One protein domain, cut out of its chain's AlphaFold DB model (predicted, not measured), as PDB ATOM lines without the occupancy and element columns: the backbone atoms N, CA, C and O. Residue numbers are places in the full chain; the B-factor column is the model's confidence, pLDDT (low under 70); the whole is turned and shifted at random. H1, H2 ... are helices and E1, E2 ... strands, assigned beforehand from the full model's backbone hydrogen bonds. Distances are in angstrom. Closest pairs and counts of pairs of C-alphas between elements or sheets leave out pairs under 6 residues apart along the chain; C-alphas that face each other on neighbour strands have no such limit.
ATOM      1  N   ASP A   2     102.777  68.510  97.566       73.62
ATOM      2  CA  ASP A   2     102.468  69.912  97.833       73.62
ATOM      3  C   ASP A   2     103.720  70.748  97.548       73.62
ATOM      4  O   ASP A   2     104.684  70.722  98.310       73.62
ATOM      5  N   LEU A   3     103.742  71.407  96.392       72.81
ATOM      6  CA  LEU A   3     104.901  72.167  95.922       72.81
ATOM      7  C   LEU A   3     105.044  73.522  96.627       72.81
ATOM      8  O   LEU A   3     106.093  74.148  96.515       72.81
ATOM      9  N   SER A   4     104.029  73.966  97.375       81.69
ATOM     10  CA  SER A   4     104.057  75.254  98.082       81.69
ATOM     11  C   SER A   4     105.138  75.312  99.170       81.69
ATOM     12  O   SER A   4     105.697  76.372  99.446       81.69
ATOM     13  N   ALA A   5     105.496  74.157  99.740       85.38
ATOM     14  CA  ALA A   5     106.544  74.020 100.748       85.38
ATOM     15  C   ALA A   5     107.954  73.799 100.159       85.38
ATOM     16  O   ALA A   5     108.919  73.662 100.916       85.38
ATOM     17  N   CYS A   6     108.096  73.727  98.832       90.25
ATOM     18  CA  CYS A   6     109.383  73.522  98.170       90.25
ATOM     19  C   CYS A   6     110.160  74.837  98.051       90.25
ATOM     20  O   CYS A   6     109.620  75.858  97.631       90.25
ATOM     21  N   LYS A   7     111.462  74.803  98.348       92.25
ATOM     22  CA  LYS A   7     112.379  75.925  98.094       92.25
ATOM     23  C   LYS A   7     113.549  75.454  97.245       92.25
ATOM     24  O   LYS A   7     114.242  74.520  97.634       92.25
ATOM     25  N   LEU A   8     113.787  76.120  96.118       92.88
ATOM     26  CA  LEU A   8     114.954  75.874  95.275       92.88
ATOM     27  C   LEU A   8     116.023  76.928  95.577       92.88
ATOM     28  O   LEU A   8     115.782  78.125  95.424       92.88
ATOM     29  N   LYS A   9     117.198  76.491  96.026       93.69
ATOM     30  CA  LYS A   9     118.359  77.343  96.290       93.69
ATOM     31  C   LYS A   9     119.381  77.152  95.179       93.69
ATOM     32  O   LYS A   9     119.816  76.036  94.912       93.69
ATOM     33  N   LYS A  10     119.782  78.245  94.535       93.69
ATOM     34  CA  LYS A  10     120.878  78.227  93.566       93.69
ATOM     35  C   LYS A  10     122.202  78.337  94.310       93.69
ATOM     36  O   LYS A  10     122.397  79.304  95.037       93.69
ATOM     37  N   ILE A  11     123.081  77.356  94.117       93.06
ATOM     38  CA  ILE A  11     124.434  77.382  94.681       93.06
ATOM     39  C   ILE A  11     125.367  78.010  93.652       93.06
ATOM     40  O   ILE A  11     125.945  79.062  93.895       93.06
ATOM     41  N   ASN A  12     125.432  77.399  92.467       92.81
ATOM     42  CA  ASN A  12     126.349  77.774  91.393       92.81
ATOM     43  C   ASN A  12     125.591  78.030  90.081       92.81
ATOM     44  O   ASN A  12     124.362  77.976  90.013       92.81
ATOM     45  N   SER A  13     126.326  78.311  89.004       88.94
ATOM     46  CA  SER A  13     125.769  78.377  87.646       88.94
ATOM     47  C   SER A  13     125.200  77.036  87.169       88.94
ATOM     48  O   SER A  13     124.275  77.034  86.362       88.94
ATOM     49  N   THR A  14     125.725  75.924  87.686       89.00
ATOM     50  CA  THR A  14     125.401  74.553  87.267       89.00
ATOM     51  C   THR A  14     124.718  73.717  88.343       89.00
ATOM     52  O   THR A  14     124.164  72.675  88.019       89.00
ATOM     53  N   SER A  15     124.719  74.138  89.610       91.81
ATOM     54  CA  SER A  15     124.240  73.315  90.731       91.81
ATOM     55  C   SER A  15     123.191  74.037  91.566       91.81
ATOM     56  O   SER A  15     123.308  75.236  91.848       91.81
ATOM     57  N   VAL A  16     122.179  73.285  91.990       94.62
ATOM     58  CA  VAL A  16     121.049  73.758  92.795       94.62
ATOM     59  C   VAL A  16     120.707  72.753  93.890       94.62
ATOM     60  O   VAL A  16     120.999  71.568  93.779       94.62
ATOM     61  N   GLU A  17     120.042  73.222  94.936       94.12
ATOM     62  CA  GLU A  17     119.483  72.392  95.999       94.12
ATOM     63  C   GLU A  17     117.977  72.599  96.090       94.12
ATOM     64  O   GLU A  17     117.497  73.730  96.200       94.12
ATOM     65  N   LEU A  18     117.225  71.505  96.088       93.25
ATOM     66  CA  LEU A  18     115.803  71.514  96.394       93.25
ATOM     67  C   LEU A  18     115.609  71.125  97.859       93.25
ATOM     68  O   LEU A  18     115.963  70.024  98.271       93.25
ATOM     69  N   VAL A  19     115.005  72.014  98.642       92.38
ATOM     70  CA  VAL A  19     114.597  71.744 100.022       92.38
ATOM     71  C   VAL A  19     113.103  71.446 100.042       92.38
ATOM     72  O   VAL A  19     112.292  72.304  99.689       92.38
ATOM     73  N   TYR A  20     112.736  70.243 100.480       90.81
ATOM     74  CA  TYR A  20     111.345  69.815 100.619       90.81
ATOM     75  C   TYR A  20     111.163  68.987 101.894       90.81
ATOM     76  O   TYR A  20     111.842  67.981 102.086       90.81
ATOM     77  N   LYS A  21     110.244  69.407 102.778       86.69
ATOM     78  CA  LYS A  21     109.938  68.726 104.056       86.69
ATOM     79  C   LYS A  21     111.192  68.381 104.883       86.69
ATOM     80  O   LYS A  21     111.365  67.245 105.311       86.69
ATOM     81  N   ASN A  22     112.080  69.363 105.065       86.50
ATOM     82  CA  ASN A  22     113.385  69.241 105.740       86.50
ATOM     83  C   ASN A  22     114.385  68.259 105.100       86.50
ATOM     84  O   ASN A  22     115.441  68.010 105.676       86.50
ATOM     85  N   LYS A  23     114.100  67.736 103.905       89.81
ATOM     86  CA  LYS A  23     115.064  66.979 103.102       89.81
ATOM     87  C   LYS A  23     115.688  67.889 102.060       89.81
ATOM     88  O   LYS A  23     115.002  68.726 101.470       89.81
ATOM     89  N   VAL A  24     116.986  67.714 101.854       91.25
ATOM     90  CA  VAL A  24     117.759  68.434 100.844       91.25
ATOM     91  C   VAL A  24     118.086  67.460  99.727       91.25
ATOM     92  O   VAL A  24     118.634  66.390  99.977       91.25
ATOM     93  N   TYR A  25     117.737  67.845  98.508       92.00
ATOM     94  CA  TYR A  25     118.016  67.102  97.292       92.00
ATOM     95  C   TYR A  25     118.983  67.906  96.439       92.00
ATOM     96  O   TYR A  25     118.789  69.107  96.232       92.00
ATOM     97  N   THR A  26     120.022  67.250  95.937       92.12
ATOM     98  CA  THR A  26     120.988  67.899  95.054       92.12
ATOM     99  C   THR A  26     120.467  67.879  93.624       92.12
ATOM    100  O   THR A  26     119.875  66.896  93.180       92.12
ATOM    101  N   GLY A  27     120.689  68.962  92.893       91.94
ATOM    102  CA  GLY A  27     120.288  69.084  91.506       91.94
ATOM    103  C   GLY A  27     121.318  69.786  90.637       91.94
ATOM    104  O   GLY A  27     122.188  70.516  91.117       91.94
ATOM    105  N   VAL A  28     121.191  69.557  89.337       91.88
ATOM    106  CA  VAL A  28     122.066  70.108  88.301       91.88
ATOM    107  C   VAL A  28     121.214  70.861  87.283       91.88
ATOM    108  O   VAL A  28     120.113  70.432  86.930       91.88
ATOM    109  N   ILE A  29     121.707  72.021  86.851       91.38
ATOM    110  CA  ILE A  29     121.129  72.814  85.768       91.38
ATOM    111  C   ILE A  29     121.754  72.329  84.465       91.38
ATOM    112  O   ILE A  29     122.942  72.541  84.220       91.38
ATOM    113  N   GLU A  30     120.938  71.722  83.617       89.56
ATOM    114  CA  GLU A  30     121.343  71.208  82.314       89.56
ATOM    115  C   GLU A  30     120.650  71.984  81.197       89.56
ATOM    116  O   GLU A  30     119.533  72.482  81.350       89.56
ATOM    117  N   ARG A  31     121.324  72.103  80.051       88.69
ATOM    118  CA  ARG A  31     120.736  72.702  78.852       88.69
ATOM    119  C   ARG A  31     120.317  71.587  77.899       88.69
ATOM    120  O   ARG A  31     121.204  70.875  77.422       88.69
ATOM    121  N   PRO A  32     119.017  71.437  77.600       89.62
ATOM    122  CA  PRO A  32     118.575  70.436  76.650       89.62
ATOM    123  C   PRO A  32     119.136  70.730  75.247       89.62
ATOM    124  O   PRO A  32     119.414  71.884  74.909       89.62
ATOM    125  N   PRO A  33     119.280  69.698  74.403       88.75
ATOM    126  CA  PRO A  33     119.737  69.848  73.018       88.75
ATOM    127  C   PRO A  33     118.756  70.607  72.117       88.75
ATOM    128  O   PRO A  33     119.144  71.104  71.063       88.75
ATOM    129  N   THR A  34     117.482  70.668  72.501       89.44
ATOM    130  CA  THR A  34     116.403  71.284  71.722       89.44
ATOM    131  C   THR A  34     116.000  72.625  72.322       89.44
ATOM    132  O   THR A  34     116.045  72.806  73.539       89.44
ATOM    133  N   VAL A  35     115.581  73.561  71.466       90.38
ATOM    134  CA  VAL A  35     114.903  74.786  71.903       90.38
ATOM    135  C   VAL A  35     113.454  74.426  72.208       90.38
ATOM    136  O   VAL A  35     112.769  73.853  71.362       90.38
ATOM    137  N   ILE A  36     113.003  74.730  73.422       92.88
ATOM    138  CA  ILE A  36     111.644  74.438  73.873       92.88
ATOM    139  C   ILE A  36     110.898  75.760  73.994       92.88
ATOM    140  O   ILE A  36     111.352  76.654  74.697       92.88
ATOM    141  N   GLU A  37     109.740  75.880  73.358       94.94
ATOM    142  CA  GLU A  37     108.899  77.069  73.481       94.94
ATOM    143  C   GLU A  37     107.755  76.817  74.464       94.94
ATOM    144  O   GLU A  37     107.072  75.794  74.405       94.94
ATOM    145  N   SER A  38     107.512  77.773  75.355       96.12
ATOM    146  CA  SER A  38     106.311  77.811  76.187       96.12
ATOM    147  C   SER A  38     105.243  78.661  75.511       96.12
ATOM    148  O   SER A  38     105.506  79.778  75.059       96.12
ATOM    149  N   GLN A  39     104.028  78.126  75.435       97.00
ATOM    150  CA  GLN A  39     102.908  78.764  74.755       97.00
ATOM    151  C   GLN A  39     101.682  78.782  75.671       97.00
ATOM    152  O   GLN A  39     101.411  77.817  76.387       97.00
ATOM    153  N   LYS A  40     100.934  79.888  75.653       97.50
ATOM    154  CA  LYS A  40      99.631  80.009  76.315       97.50
ATOM    155  C   LYS A  40      98.534  79.768  75.293       97.50
ATOM    156  O   LYS A  40      98.572  80.357  74.216       97.50
ATOM    157  N   ILE A  41      97.534  78.973  75.652       97.50
ATOM    158  CA  ILE A  41      96.340  78.784  74.825       97.50
ATOM    159  C   ILE A  41      95.238  79.716  75.331       97.50
ATOM    160  O   ILE A  41      94.887  79.683  76.510       97.50
ATOM    161  N   ILE A  42      94.697  80.544  74.439       97.25
ATOM    162  CA  ILE A  42      93.508  81.373  74.674       97.25
ATOM    163  C   ILE A  42      92.611  81.201  73.453       97.25
ATOM    164  O   ILE A  42      93.072  81.408  72.334       97.25
ATOM    165  N   GLU A  43      91.358  80.783  73.657       95.44
ATOM    166  CA  GLU A  43      90.382  80.589  72.567       95.44
ATOM    167  C   GLU A  43      90.920  79.707  71.423       95.44
ATOM    168  O   GLU A  43      90.761  80.005  70.241       95.44
ATOM    169  N   ASN A  44      91.608  78.618  71.780       94.56
ATOM    170  CA  ASN A  44      92.206  77.672  70.832       94.56
ATOM    171  C   ASN A  44      93.335  78.249  69.948       94.56
ATOM    172  O   ASN A  44      93.775  77.596  69.003       94.56
ATOM    173  N   LYS A  45      93.838  79.450  70.261       96.56
ATOM    174  CA  LYS A  45      95.038  80.040  69.652       96.56
ATOM    175  C   LYS A  45      96.216  79.959  70.619       96.56
ATOM    176  O   LYS A  45      96.072  80.250  71.805       96.56
ATOM    177  N   MET A  46      97.374  79.556  70.099       97.19
ATOM    178  CA  MET A  46      98.628  79.468  70.849       97.19
ATOM    179  C   MET A  46      99.413  80.773  70.723       97.19
ATOM    180  O   MET A  46      99.655  81.252  69.617       97.19
ATOM    181  N   TYR A  47      99.837  81.322  71.856       97.44
ATOM    182  CA  TYR A  47     100.663  82.523  71.937       97.44
ATOM    183  C   TYR A  47     101.978  82.183  72.628       97.44
ATOM    184  O   TYR A  47     101.972  81.697  73.761       97.44
ATOM    185  N   LYS A  48     103.106  82.440  71.961       97.19
ATOM    186  CA  LYS A  48     104.442  82.243  72.536       97.19
ATOM    187  C   LYS A  48     104.637  83.149  73.756       97.19
ATOM    188  O   LYS A  48     104.341  84.338  73.696       97.19
ATOM    189  N   ILE A  49     105.137  82.573  74.848       97.12
ATOM    190  CA  ILE A  49     105.439  83.281  76.099       97.12
ATOM    191  C   ILE A  49     106.952  83.427  76.261       97.12
ATOM    192  O   ILE A  49     107.449  84.531  76.462       97.12
ATOM    193  N   ALA A  50     107.683  82.314  76.194       97.06
ATOM    194  CA  ALA A  50     109.117  82.284  76.464       97.06
ATOM    195  C   ALA A  50     109.792  81.053  75.859       97.06
ATOM    196  O   ALA A  50     109.162  80.002  75.720       97.06
ATOM    197  N   ASP A  51     111.091  81.176  75.605       95.56
ATOM    198  CA  ASP A  51     111.966  80.062  75.254       95.56
ATOM    199  C   ASP A  51     112.602  79.472  76.518       95.56
ATOM    200  O   ASP A  51     113.136  80.185  77.369       95.56
ATOM    201  N   ILE A  52     112.541  78.152  76.649       92.75
ATOM    202  CA  ILE A  52     113.097  77.379  77.754       92.75
ATOM    203  C   ILE A  52     114.386  76.727  77.264       92.75
ATOM    204  O   ILE A  52     114.378  75.834  76.418       92.75
ATOM    205  N   SER A  53     115.508  77.167  77.827       88.88
ATOM    206  CA  SER A  53     116.846  76.677  77.476       88.88
ATOM    207  C   SER A  53     117.554  75.951  78.622       88.88
ATOM    208  O   SER A  53     118.740  75.649  78.508       88.88
ATOM    209  N   GLY A  54     116.883  75.741  79.755       89.31
ATOM    210  CA  GLY A  54     117.479  75.157  80.953       89.31
ATOM    211  C   GLY A  54     116.473  74.324  81.729       89.31
ATOM    212  O   GLY A  54     115.332  74.739  81.920       89.31
ATOM    213  N   ILE A  55     116.913  73.153  82.174       91.00
ATOM    214  CA  ILE A  55     116.142  72.207  82.973       91.00
ATOM    215  C   ILE A  55     116.913  71.961  84.266       91.00
ATOM    216  O   ILE A  55     118.141  71.883  84.272       91.00
ATOM    217  N   VAL A  56     116.186  71.856  85.372       91.81
ATOM    218  CA  VAL A  56     116.748  71.460  86.660       91.81
ATOM    219  C   VAL A  56     116.449  69.985  86.878       91.81
ATOM    220  O   VAL A  56     115.291  69.607  87.047       91.81
ATOM    221  N   ARG A  57     117.495  69.160  86.898       89.94
ATOM    222  CA  ARG A  57     117.402  67.737  87.226       89.94
ATOM    223  C   ARG A  57     117.715  67.559  88.709       89.94
ATOM    224  O   ARG A  57     118.786  67.954  89.160       89.94
ATOM    225  N   ILE A  58     116.770  67.008  89.470       91.25
ATOM    226  CA  ILE A  58     116.923  66.731  90.905       91.25
ATOM    227  C   ILE A  58     117.205  65.243  91.093       91.25
ATOM    228  O   ILE A  58     116.497  64.408  90.532       91.25
ATOM    229  N   PHE A  59     118.208  64.923  91.901       90.56
ATOM    230  CA  PHE A  59     118.604  63.554  92.214       90.56
ATOM    231  C   PHE A  59     118.177  63.188  93.631       90.56
ATOM    232  O   PHE A  59     118.226  64.026  94.539       90.56
ATOM    233  N   SER A  60     117.766  61.934  93.831       86.88
ATOM    234  CA  SER A  60     117.413  61.452  95.170       86.88
ATOM    235  C   SER A  60     118.672  61.176  95.983       86.88
ATOM    236  O   SER A  60     118.749  61.570  97.145       86.88
ATOM    237  N   ASN A  61     119.674  60.563  95.342       86.50
ATOM    238  CA  ASN A  61     120.952  60.192  95.943       86.50
ATOM    239  C   ASN A  61     122.134  60.709  95.107       86.50
ATOM    240  O   ASN A  61     122.023  60.913  93.899       86.50
ATOM    241  N   LYS A  62     123.305  60.863  95.740       78.69
ATOM    242  CA  LYS A  62     124.535  61.296  95.049       78.69
ATOM    243  C   LYS A  62     125.040  60.276  94.017       78.69
ATOM    244  O   LYS A  62     125.583  60.686  93.001       78.69
ATOM    245  N   GLU A  63     124.817  58.980  94.230       81.19
ATOM    246  CA  GLU A  63     125.203  57.922  93.277       81.19
ATOM    247  C   GLU A  63     124.411  57.989  91.958       81.19
ATOM    248  O   GLU A  63     124.937  57.697  90.885       81.19
ATOM    249  N   GLU A  64     123.150  58.432  91.999       80.25
ATOM    250  CA  GLU A  64     122.355  58.626  90.778       80.25
ATOM    251  C   GLU A  64     122.913  59.761  89.917       80.25
ATOM    252  O   GLU A  64     122.852  59.697  88.690       80.25
ATOM    253  N   MET A  65     123.482  60.785  90.561       79.06
ATOM    254  CA  MET A  65     124.113  61.904  89.872       79.06
ATOM    255  C   MET A  65     125.350  61.452  89.096       79.06
ATOM    256  O   MET A  65     125.515  61.866  87.954       79.06
ATOM    257  N   SER A  66     126.197  60.592  89.676       78.38
ATOM    258  CA  SER A  66     127.382  60.077  88.980       78.38
ATOM    259  C   SER A  66     127.016  59.146  87.830       78.38
ATOM    260  O   SER A  66     127.604  59.249  86.760       78.38
ATOM    261  N   ASN A  67     126.013  58.283  88.011       79.56
ATOM    262  CA  ASN A  67     125.619  57.312  86.984       79.56
ATOM    263  C   ASN A  67     124.966  57.963  85.760       79.56
ATOM    264  O   ASN A  67     125.056  57.429  84.660       79.56
ATOM    265  N   ARG A  68     124.298  59.106  85.950       75.56
ATOM    266  CA  ARG A  68     123.648  59.866  84.869       75.56
ATOM    267  C   ARG A  68     124.443  61.093  84.438       75.56
ATOM    268  O   ARG A  68     123.955  61.891  83.635       75.56
ATOM    269  N   ALA A  69     125.657  61.260  84.959       67.69
ATOM    270  CA  ALA A  69     126.545  62.329  84.546       67.69
ATOM    271  C   ALA A  69     126.867  62.165  83.052       67.69
ATOM    272  O   ALA A  69     127.468  61.179  82.639       67.69
ATOM    273  N   GLY A  70     126.442  63.134  82.241       67.00
ATOM    274  CA  GLY A  70     126.653  63.127  80.790       67.00
ATOM    275  C   GLY A  70     125.482  62.591  79.963       67.00
ATOM    276  O   GLY A  70     125.499  62.760  78.746       67.00
ATOM    277  N   GLU A  71     124.437  62.025  80.577       75.88
ATOM    278  CA  GLU A  71     123.195  61.746  79.849       75.88
ATOM    279  C   GLU A  71     122.411  63.046  79.641       75.88
ATOM    280  O   GLU A  71     121.921  63.645  80.602       75.88
ATOM    281  N   GLU A  72     122.257  63.474  78.386       74.44
ATOM    282  CA  GLU A  72     121.435  64.638  78.052       74.44
ATOM    283  C   GLU A  72     119.954  64.354  78.331       74.44
ATOM    284  O   GLU A  72     119.363  63.442  77.746       74.44
ATOM    285  N   GLU A  73     119.328  65.152  79.203       76.81
ATOM    286  CA  GLU A  73     117.882  65.063  79.402       76.81
ATOM    287  C   GLU A  73     117.149  65.620  78.184       76.81
ATOM    288  O   GLU A  73     117.425  66.726  77.701       76.81
ATOM    289  N   VAL A  74     116.147  64.875  77.731       84.88
ATOM    290  CA  VAL A  74     115.234  65.342  76.698       84.88
ATOM    291  C   VAL A  74     113.809  65.130  77.172       84.88
ATOM    292  O   VAL A  74     113.448  64.042  77.605       84.88
ATOM    293  N   LEU A  75     112.987  66.175  77.077       86.62
ATOM    294  CA  LEU A  75     111.632  66.163  77.631       86.62
ATOM    295  C   LEU A  75     110.688  65.185  76.925       86.62
ATOM    296  O   LEU A  75     109.727  64.713  77.527       86.62
ATOM    297  N   THR A  76     110.920  64.907  75.641       90.31
ATOM    298  CA  THR A  76     110.028  64.075  74.831       90.31
ATOM    299  C   THR A  76     110.706  62.754  74.458       90.31
ATOM    300  O   THR A  76     111.805  62.770  73.895       90.31
ATOM    301  N   PRO A  77     110.060  61.592  74.699       90.19
ATOM    302  CA  PRO A  77     110.655  60.284  74.413       90.19
ATOM    303  C   PRO A  77     111.183  60.111  72.977       90.19
ATOM    304  O   PRO A  77     112.281  59.572  72.816       90.19
ATOM    305  N   PRO A  78     110.496  60.600  71.921       92.06
ATOM    306  CA  PRO A  78     111.005  60.492  70.553       92.06
ATOM    307  C   PRO A  78     112.332  61.219  70.319       92.06
ATOM    308  O   PRO A  78     113.042  60.877  69.372       92.06
ATOM    309  N   MET A  79     112.660  62.213  71.147       91.56
ATOM    310  CA  MET A  79     113.861  63.037  71.024       91.56
ATOM    311  C   MET A  79     115.038  62.517  71.863       91.56
ATOM    312  O   MET A  79     116.077  63.176  71.925       91.56
ATOM    313  N   ARG A  80     114.932  61.320  72.458       89.62
ATOM    314  CA  ARG A  80     116.065  60.649  73.112       89.62
ATOM    315  C   ARG A  80     117.216  60.440  72.116       89.62
ATOM    316  O   ARG A  80     116.991  59.934  71.014       89.62
ATOM    317  N   TRP A  81     118.432  60.832  72.509       89.25
ATOM    318  CA  TRP A  81     119.645  60.810  71.666       89.25
ATOM    319  C   TRP A  81     119.510  61.627  70.372       89.25
ATOM    320  O   TRP A  81     119.957  61.225  69.292       89.25
ATOM    321  N   CYS A  82     118.805  62.761  70.438       90.62
ATOM    322  CA  CYS A  82     118.568  63.574  69.250       90.62
ATOM    323  C   CYS A  82     119.857  64.152  68.654       90.62
ATOM    324  O   CYS A  82     119.912  64.250  67.430       90.62
ATOM    325  N   ARG A  83     120.899  64.456  69.443       87.19
ATOM    326  CA  ARG A  83     122.176  64.960  68.906       87.19
ATOM    327  C   ARG A  83     122.888  63.946  68.025       87.19
ATOM    328  O   ARG A  83     123.411  64.315  66.980       87.19
ATOM    329  N   GLU A  84     122.896  62.684  68.432       87.88
ATOM    330  CA  GLU A  84     123.593  61.622  67.715       87.88
ATOM    331  C   GLU A  84     122.783  61.127  66.516       87.88
ATOM    332  O   GLU A  84     123.359  60.796  65.481       87.88
ATOM    333  N   ARG A  85     121.450  61.055  66.660       89.75
ATOM    334  CA  ARG A  85     120.577  60.342  65.710       89.75
ATOM    335  C   ARG A  85     119.734  61.229  64.803       89.75
ATOM    336  O   ARG A  85     119.399  60.803  63.705       89.75
ATOM    337  N   ARG A  86     119.289  62.397  65.276       90.38
ATOM    338  CA  ARG A  86     118.295  63.233  64.569       90.38
ATOM    339  C   ARG A  86     118.880  64.532  64.049       90.38
ATOM    340  O   ARG A  86     118.431  65.036  63.026       90.38
ATOM    341  N   PHE A  87     119.833  65.103  64.773       90.44
ATOM    342  CA  PHE A  87     120.463  66.342  64.373       90.44
ATOM    343  C   PHE A  87     121.443  66.040  63.254       90.44
ATOM    344  O   PHE A  87     122.328  65.195  63.379       90.44
ATOM    345  N   ARG A  88     121.281  66.755  62.141       89.25
ATOM    346  CA  ARG A  88     122.278  66.748  61.079       89.25
ATOM    347  C   ARG A  88     123.589  67.235  61.686       89.25
ATOM    348  O   ARG A  88     123.639  68.350  62.207       89.25
ATOM    349  N   LYS A  89     124.629  66.404  61.626       84.81
ATOM    350  CA  LYS A  89     125.970  66.783  62.070       84.81
ATOM    351  C   LYS A  89     126.430  67.941  61.196       84.81
ATOM    352  O   LYS A  89     126.728  67.766  60.020       84.81
ATOM    353  N   TYR A  90     126.401  69.135  61.764       71.12
ATOM    354  CA  TYR A  90     127.127  70.259  61.211       71.12
ATOM    355  C   TYR A  90     128.551  70.122  61.733       71.12
ATOM    356  O   TYR A  90     128.730  69.892  62.935       71.12
ATOM    357  N   GLU A  91     129.556  70.225  60.866       67.94
ATOM    358  CA  GLU A  91     130.931  70.374  61.337       67.94
ATOM    359  C   GLU A  91     130.935  71.490  62.382       67.94
ATOM    360  O   GLU A  91     130.398  72.572  62.138       67.94
ATOM    361  N   MET A  92     131.437  71.196  63.583       56.53
ATOM    362  CA  MET A  92     131.421  72.083  64.749       56.53
ATOM    363  C   MET A  92     132.295  73.336  64.538       56.53
ATOM    364  O   MET A  92     133.166  73.612  65.354       56.53
ATOM    365  N   ARG A  93     132.088  74.116  63.470       56.47
ATOM    366  CA  ARG A  93     132.841  75.342  63.215       56.47
ATOM    367  C   ARG A  93     132.597  76.325  64.344       56.47
ATOM    368  O   ARG A  93     133.528  76.650  65.040       56.47
ATOM    369  N   MET A  94     131.366  76.715  64.660       57.34
ATOM    370  CA  MET A  94     131.178  77.941  65.459       57.34
ATOM    371  C   MET A  94     131.752  77.915  66.891       57.34
ATOM    372  O   MET A  94     132.364  78.892  67.304       57.34
ATOM    373  N   LYS A  95     131.599  76.826  67.663       59.69
ATOM    374  CA  LYS A  95     132.155  76.771  69.035       59.69
ATOM    375  C   LYS A  95     133.658  76.515  69.061       59.69
ATOM    376  O   LYS A  95     134.348  77.160  69.842       59.69
ATOM    377  N   LYS A  96     134.152  75.612  68.204       65.00
ATOM    378  CA  LYS A  96     135.598  75.411  68.062       65.00
ATOM    379  C   LYS A  96     136.259  76.676  67.531       65.00
ATOM    380  O   LYS A  96     137.298  77.035  68.037       65.00
ATOM    381  N   VAL A  97     135.633  77.386  66.594       73.56
ATOM    382  CA  VAL A  97     136.150  78.632  66.009       73.56
ATOM    383  C   VAL A  97     136.379  79.682  67.083       73.56
ATOM    384  O   VAL A  97     137.480  80.190  67.145       73.56
ATOM    385  N   VAL A  98     135.431  79.942  67.990       81.00
ATOM    386  CA  VAL A  98     135.651  80.948  69.050       81.00
ATOM    387  C   VAL A  98     136.805  80.560  69.984       81.00
ATOM    388  O   VAL A  98     137.594  81.406  70.404       81.00
ATOM    389  N   GLU A  99     136.917  79.279  70.333       84.62
ATOM    390  CA  GLU A  99     138.004  78.798  71.192       84.62
ATOM    391  C   GLU A  99     139.360  78.819  70.468       84.62
ATOM    392  O   GLU A  99     140.353  79.268  71.039       84.62
ATOM    393  N   VAL A 100     139.373  78.434  69.191       86.38
ATOM    394  CA  VAL A 100     140.524  78.498  68.283       86.38
ATOM    395  C   VAL A 100     140.957  79.943  68.064       86.38
ATOM    396  O   VAL A 100     142.138  80.228  68.172       86.38
ATOM    397  N   GLU A 101     140.036  80.874  67.834       87.81
ATOM    398  CA  GLU A 101     140.323  82.304  67.680       87.81
ATOM    399  C   GLU A 101     140.979  82.868  68.938       87.81
ATOM    400  O   GLU A 101     141.957  83.610  68.856       87.81
ATOM    401  N   LYS A 102     140.488  82.478  70.118       92.81
ATOM    402  CA  LYS A 102     141.087  82.890  71.388       92.81
ATOM    403  C   LYS A 102     142.499  82.326  71.564       92.81
ATOM    404  O   LYS A 102     143.380  83.038  72.042       92.81
ATOM    405  N   GLN A 103     142.713  81.058  71.215       92.19
ATOM    406  CA  GLN A 103     144.036  80.432  71.273       92.19
ATOM    407  C   GLN A 103     145.000  81.057  70.260       92.19
ATOM    408  O   GLN A 103     146.119  81.394  70.628       92.19
ATOM    409  N   LEU A 104     144.544  81.285  69.030       93.31
ATOM    410  CA  LEU A 104     145.301  81.946  67.974       93.31
ATOM    411  C   LEU A 104     145.715  83.356  68.398       93.31
ATOM    412  O   LEU A 104     146.879  83.709  68.275       93.31
ATOM    413  N   ALA A 105     144.795  84.143  68.960       93.94
ATOM    414  CA  ALA A 105     145.104  85.481  69.457       93.94
ATOM    415  C   ALA A 105     146.180  85.457  70.556       93.94
ATOM    416  O   ALA A 105     147.074  86.298  70.556       93.94
ATOM    417  N   LYS A 106     146.122  84.473  71.463       95.38
ATOM    418  CA  LYS A 106     147.141  84.286  72.504       95.38
ATOM    419  C   LYS A 106     148.508  83.945  71.902       95.38
ATOM    420  O   LYS A 106     149.496  84.549  72.301       95.38
ATOM    421  N   LEU A 107     148.550  83.011  70.949       93.19
ATOM    422  CA  LEU A 107     149.781  82.610  70.260       93.19
ATOM    423  C   LEU A 107     150.393  83.782  69.486       93.19
ATOM    424  O   LEU A 107     151.578  84.047  69.624       93.19
ATOM    425  N   LEU A 108     149.577  84.557  68.767       93.56
ATOM    426  CA  LEU A 108     150.033  85.756  68.061       93.56
ATOM    427  C   LEU A 108     150.600  86.822  69.013       93.56
ATOM    428  O   LEU A 108     151.553  87.514  68.665       93.56
ATOM    429  N   GLU A 109     150.033  86.967  70.214       95.00
ATOM    430  CA  GLU A 109     150.563  87.887  71.226       95.00
ATOM    431  C   GLU A 109     151.913  87.411  71.792       95.00
ATOM    432  O   GLU A 109     152.785  88.227  72.100       95.00
ATOM    433  N   GLU A 110     152.091  86.097  71.940       94.19
ATOM    434  CA  GLU A 110     153.351  85.477  72.361       94.19
ATOM    435  C   GLU A 110     154.425  85.612  71.270       94.19
ATOM    436  O   GLU A 110     155.531  86.063  71.567       94.19
ATOM    437  N   ASP A 111     154.076  85.353  70.009       93.38
ATOM    438  CA  ASP A 111     154.961  85.513  68.848       93.38
ATOM    439  C   ASP A 111     155.400  86.967  68.657       93.38
ATOM    440  O   ASP A 111     156.572  87.234  68.397       93.38
ATOM    441  N   ALA A 112     154.498  87.931  68.864       91.75
ATOM    442  CA  ALA A 112     154.835  89.354  68.808       91.75
ATOM    443  C   ALA A 112     155.849  89.778  69.888       91.75
ATOM    444  O   ALA A 112     156.557  90.772  69.716       91.75
ATOM    445  N   LYS A 113     155.916  89.049  71.011       94.00
ATOM    446  CA  LYS A 113     156.899  89.270  72.085       94.00
ATOM    447  C   LYS A 113     158.193  88.480  71.866       94.00
ATOM    448  O   LYS A 113     159.197  88.789  72.512       94.00
ATOM    449  N   ALA A 114     158.182  87.463  71.009       92.88
ATOM    450  CA  ALA A 114     159.332  86.610  70.758       92.88
ATOM    451  C   ALA A 114     160.384  87.320  69.889       92.88
ATOM    452  O   ALA A 114     160.082  88.132  69.021       92.88
ATOM    453  N   VAL A 115     161.657  86.989  70.116       89.00
ATOM    454  CA  VAL A 115     162.783  87.556  69.346       89.00
ATOM    455  C   VAL A 115     162.946  86.856  67.992       89.00
ATOM    456  O   VAL A 115     163.429  87.458  67.034       89.00
ATOM    457  N   LYS A 116     162.553  85.581  67.902       89.19
ATOM    458  CA  LYS A 116     162.627  84.768  66.686       89.19
ATOM    459  C   LYS A 116     161.503  83.733  66.694       89.19
ATOM    460  O   LYS A 116     161.276  83.100  67.721       89.19
ATOM    461  N   VAL A 117     160.857  83.560  65.546       84.50
ATOM    462  CA  VAL A 117     159.836  82.538  65.287       84.50
ATOM    463  C   VAL A 117     160.322  81.693  64.110       84.50
ATOM    464  O   VAL A 117     160.808  82.243  63.120       84.50
ATOM    465  N   GLU A 118     160.240  80.369  64.224       85.69
ATOM    466  CA  GLU A 118     160.651  79.417  63.186       85.69
ATOM    467  C   GLU A 118     159.471  78.505  62.831       85.69
ATOM    468  O   GLU A 118     158.818  77.958  63.715       85.69
TER     469      GLU A 118
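AT A GLANCE: This is residues 2 to 118 of the 195 residues of a protein of Enterospora canceri (UniProt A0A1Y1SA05). A small curled sheet of four strands, E1, E2, E3 and E6, makes one part of the body, and a separate two-stranded hairpin, E4 and E5, makes another; from this body one long helix, H3, sticks out as an arm with residues 88 to 118, which stand free. E5 runs on into E6 at 65 degrees, and the short helix H1 grazes the sheet. The printed part has 117 residues with six named strands followed by three named helices; the sheet's order is E1, E2, E3, E6, antiparallel, and the class is mixed, helices and strands. The whole is extended, with a radius of gyration of the C-alphas of 21.5 A, and spans 69 by 41 by 27 A.

IN THESE COORDINATES: Find C-alpha 7 at (112.379, 75.925, 98.094), where E1 begins; it runs to residue 10. E2 holds residues 15 to 20, 16.6 A long, and E3 residues 23 to 30, 22.1 A. Next come E4, residues 36 to 42, 19.4 A, and E5, residues 45 to 52, 20.0 A, which bends by 57 degrees at residue 49. E6 holds residues 55 to 58, H1 residues 62 to 67 and H2 residues 82 to 85. Look last for H3, residues 93 to 113, 29.2 A from C-alpha 93 at (132.841, 75.342, 63.215) to C-alpha 113 at (156.899, 89.270, 72.085).

HOW THE PARTS SIT: Start at the sheet, which is strongly twisted, with E1 and E6 as edge strands. E1, E2 and E3 form a meander, each strand the antiparallel neighbour of the one before; both successive pairs are hairpins. Between E1 and E2 you find N 9 and O 17 at 2.8 A, and between E2 and E3 N 18 and O 25 at 2.9 A. E3 and E6 are antiparallel at 147 degrees, with N 28 and O 57 at 2.9 A. H1 only grazes the sheet, with its residues 62 to 65; its closest C-alphas to E3 are those of Lys 62 and Thr 26, 7.5 A apart. E5 and E6 meet only through their link. In the hairpin E4 and E5, N 38 and O 50 are 2.8 A apart. H2 and H3 are not on the four-stranded sheet, and H3 touches no helix. In H1 and H3 every O i to N i+4 pair is within hydrogen-bond range; H2 is too short for one.

THE WHOLE: The farthest C-alphas, those of Glu 43 and Val 115, are 72.8 A apart. The printed part has no cut. The link from H1 to H2, residues 68 to 81, is long. Mean pLDDT of the printed part is 87.5; residues 69 to 70 and 91 to 96 are under 70.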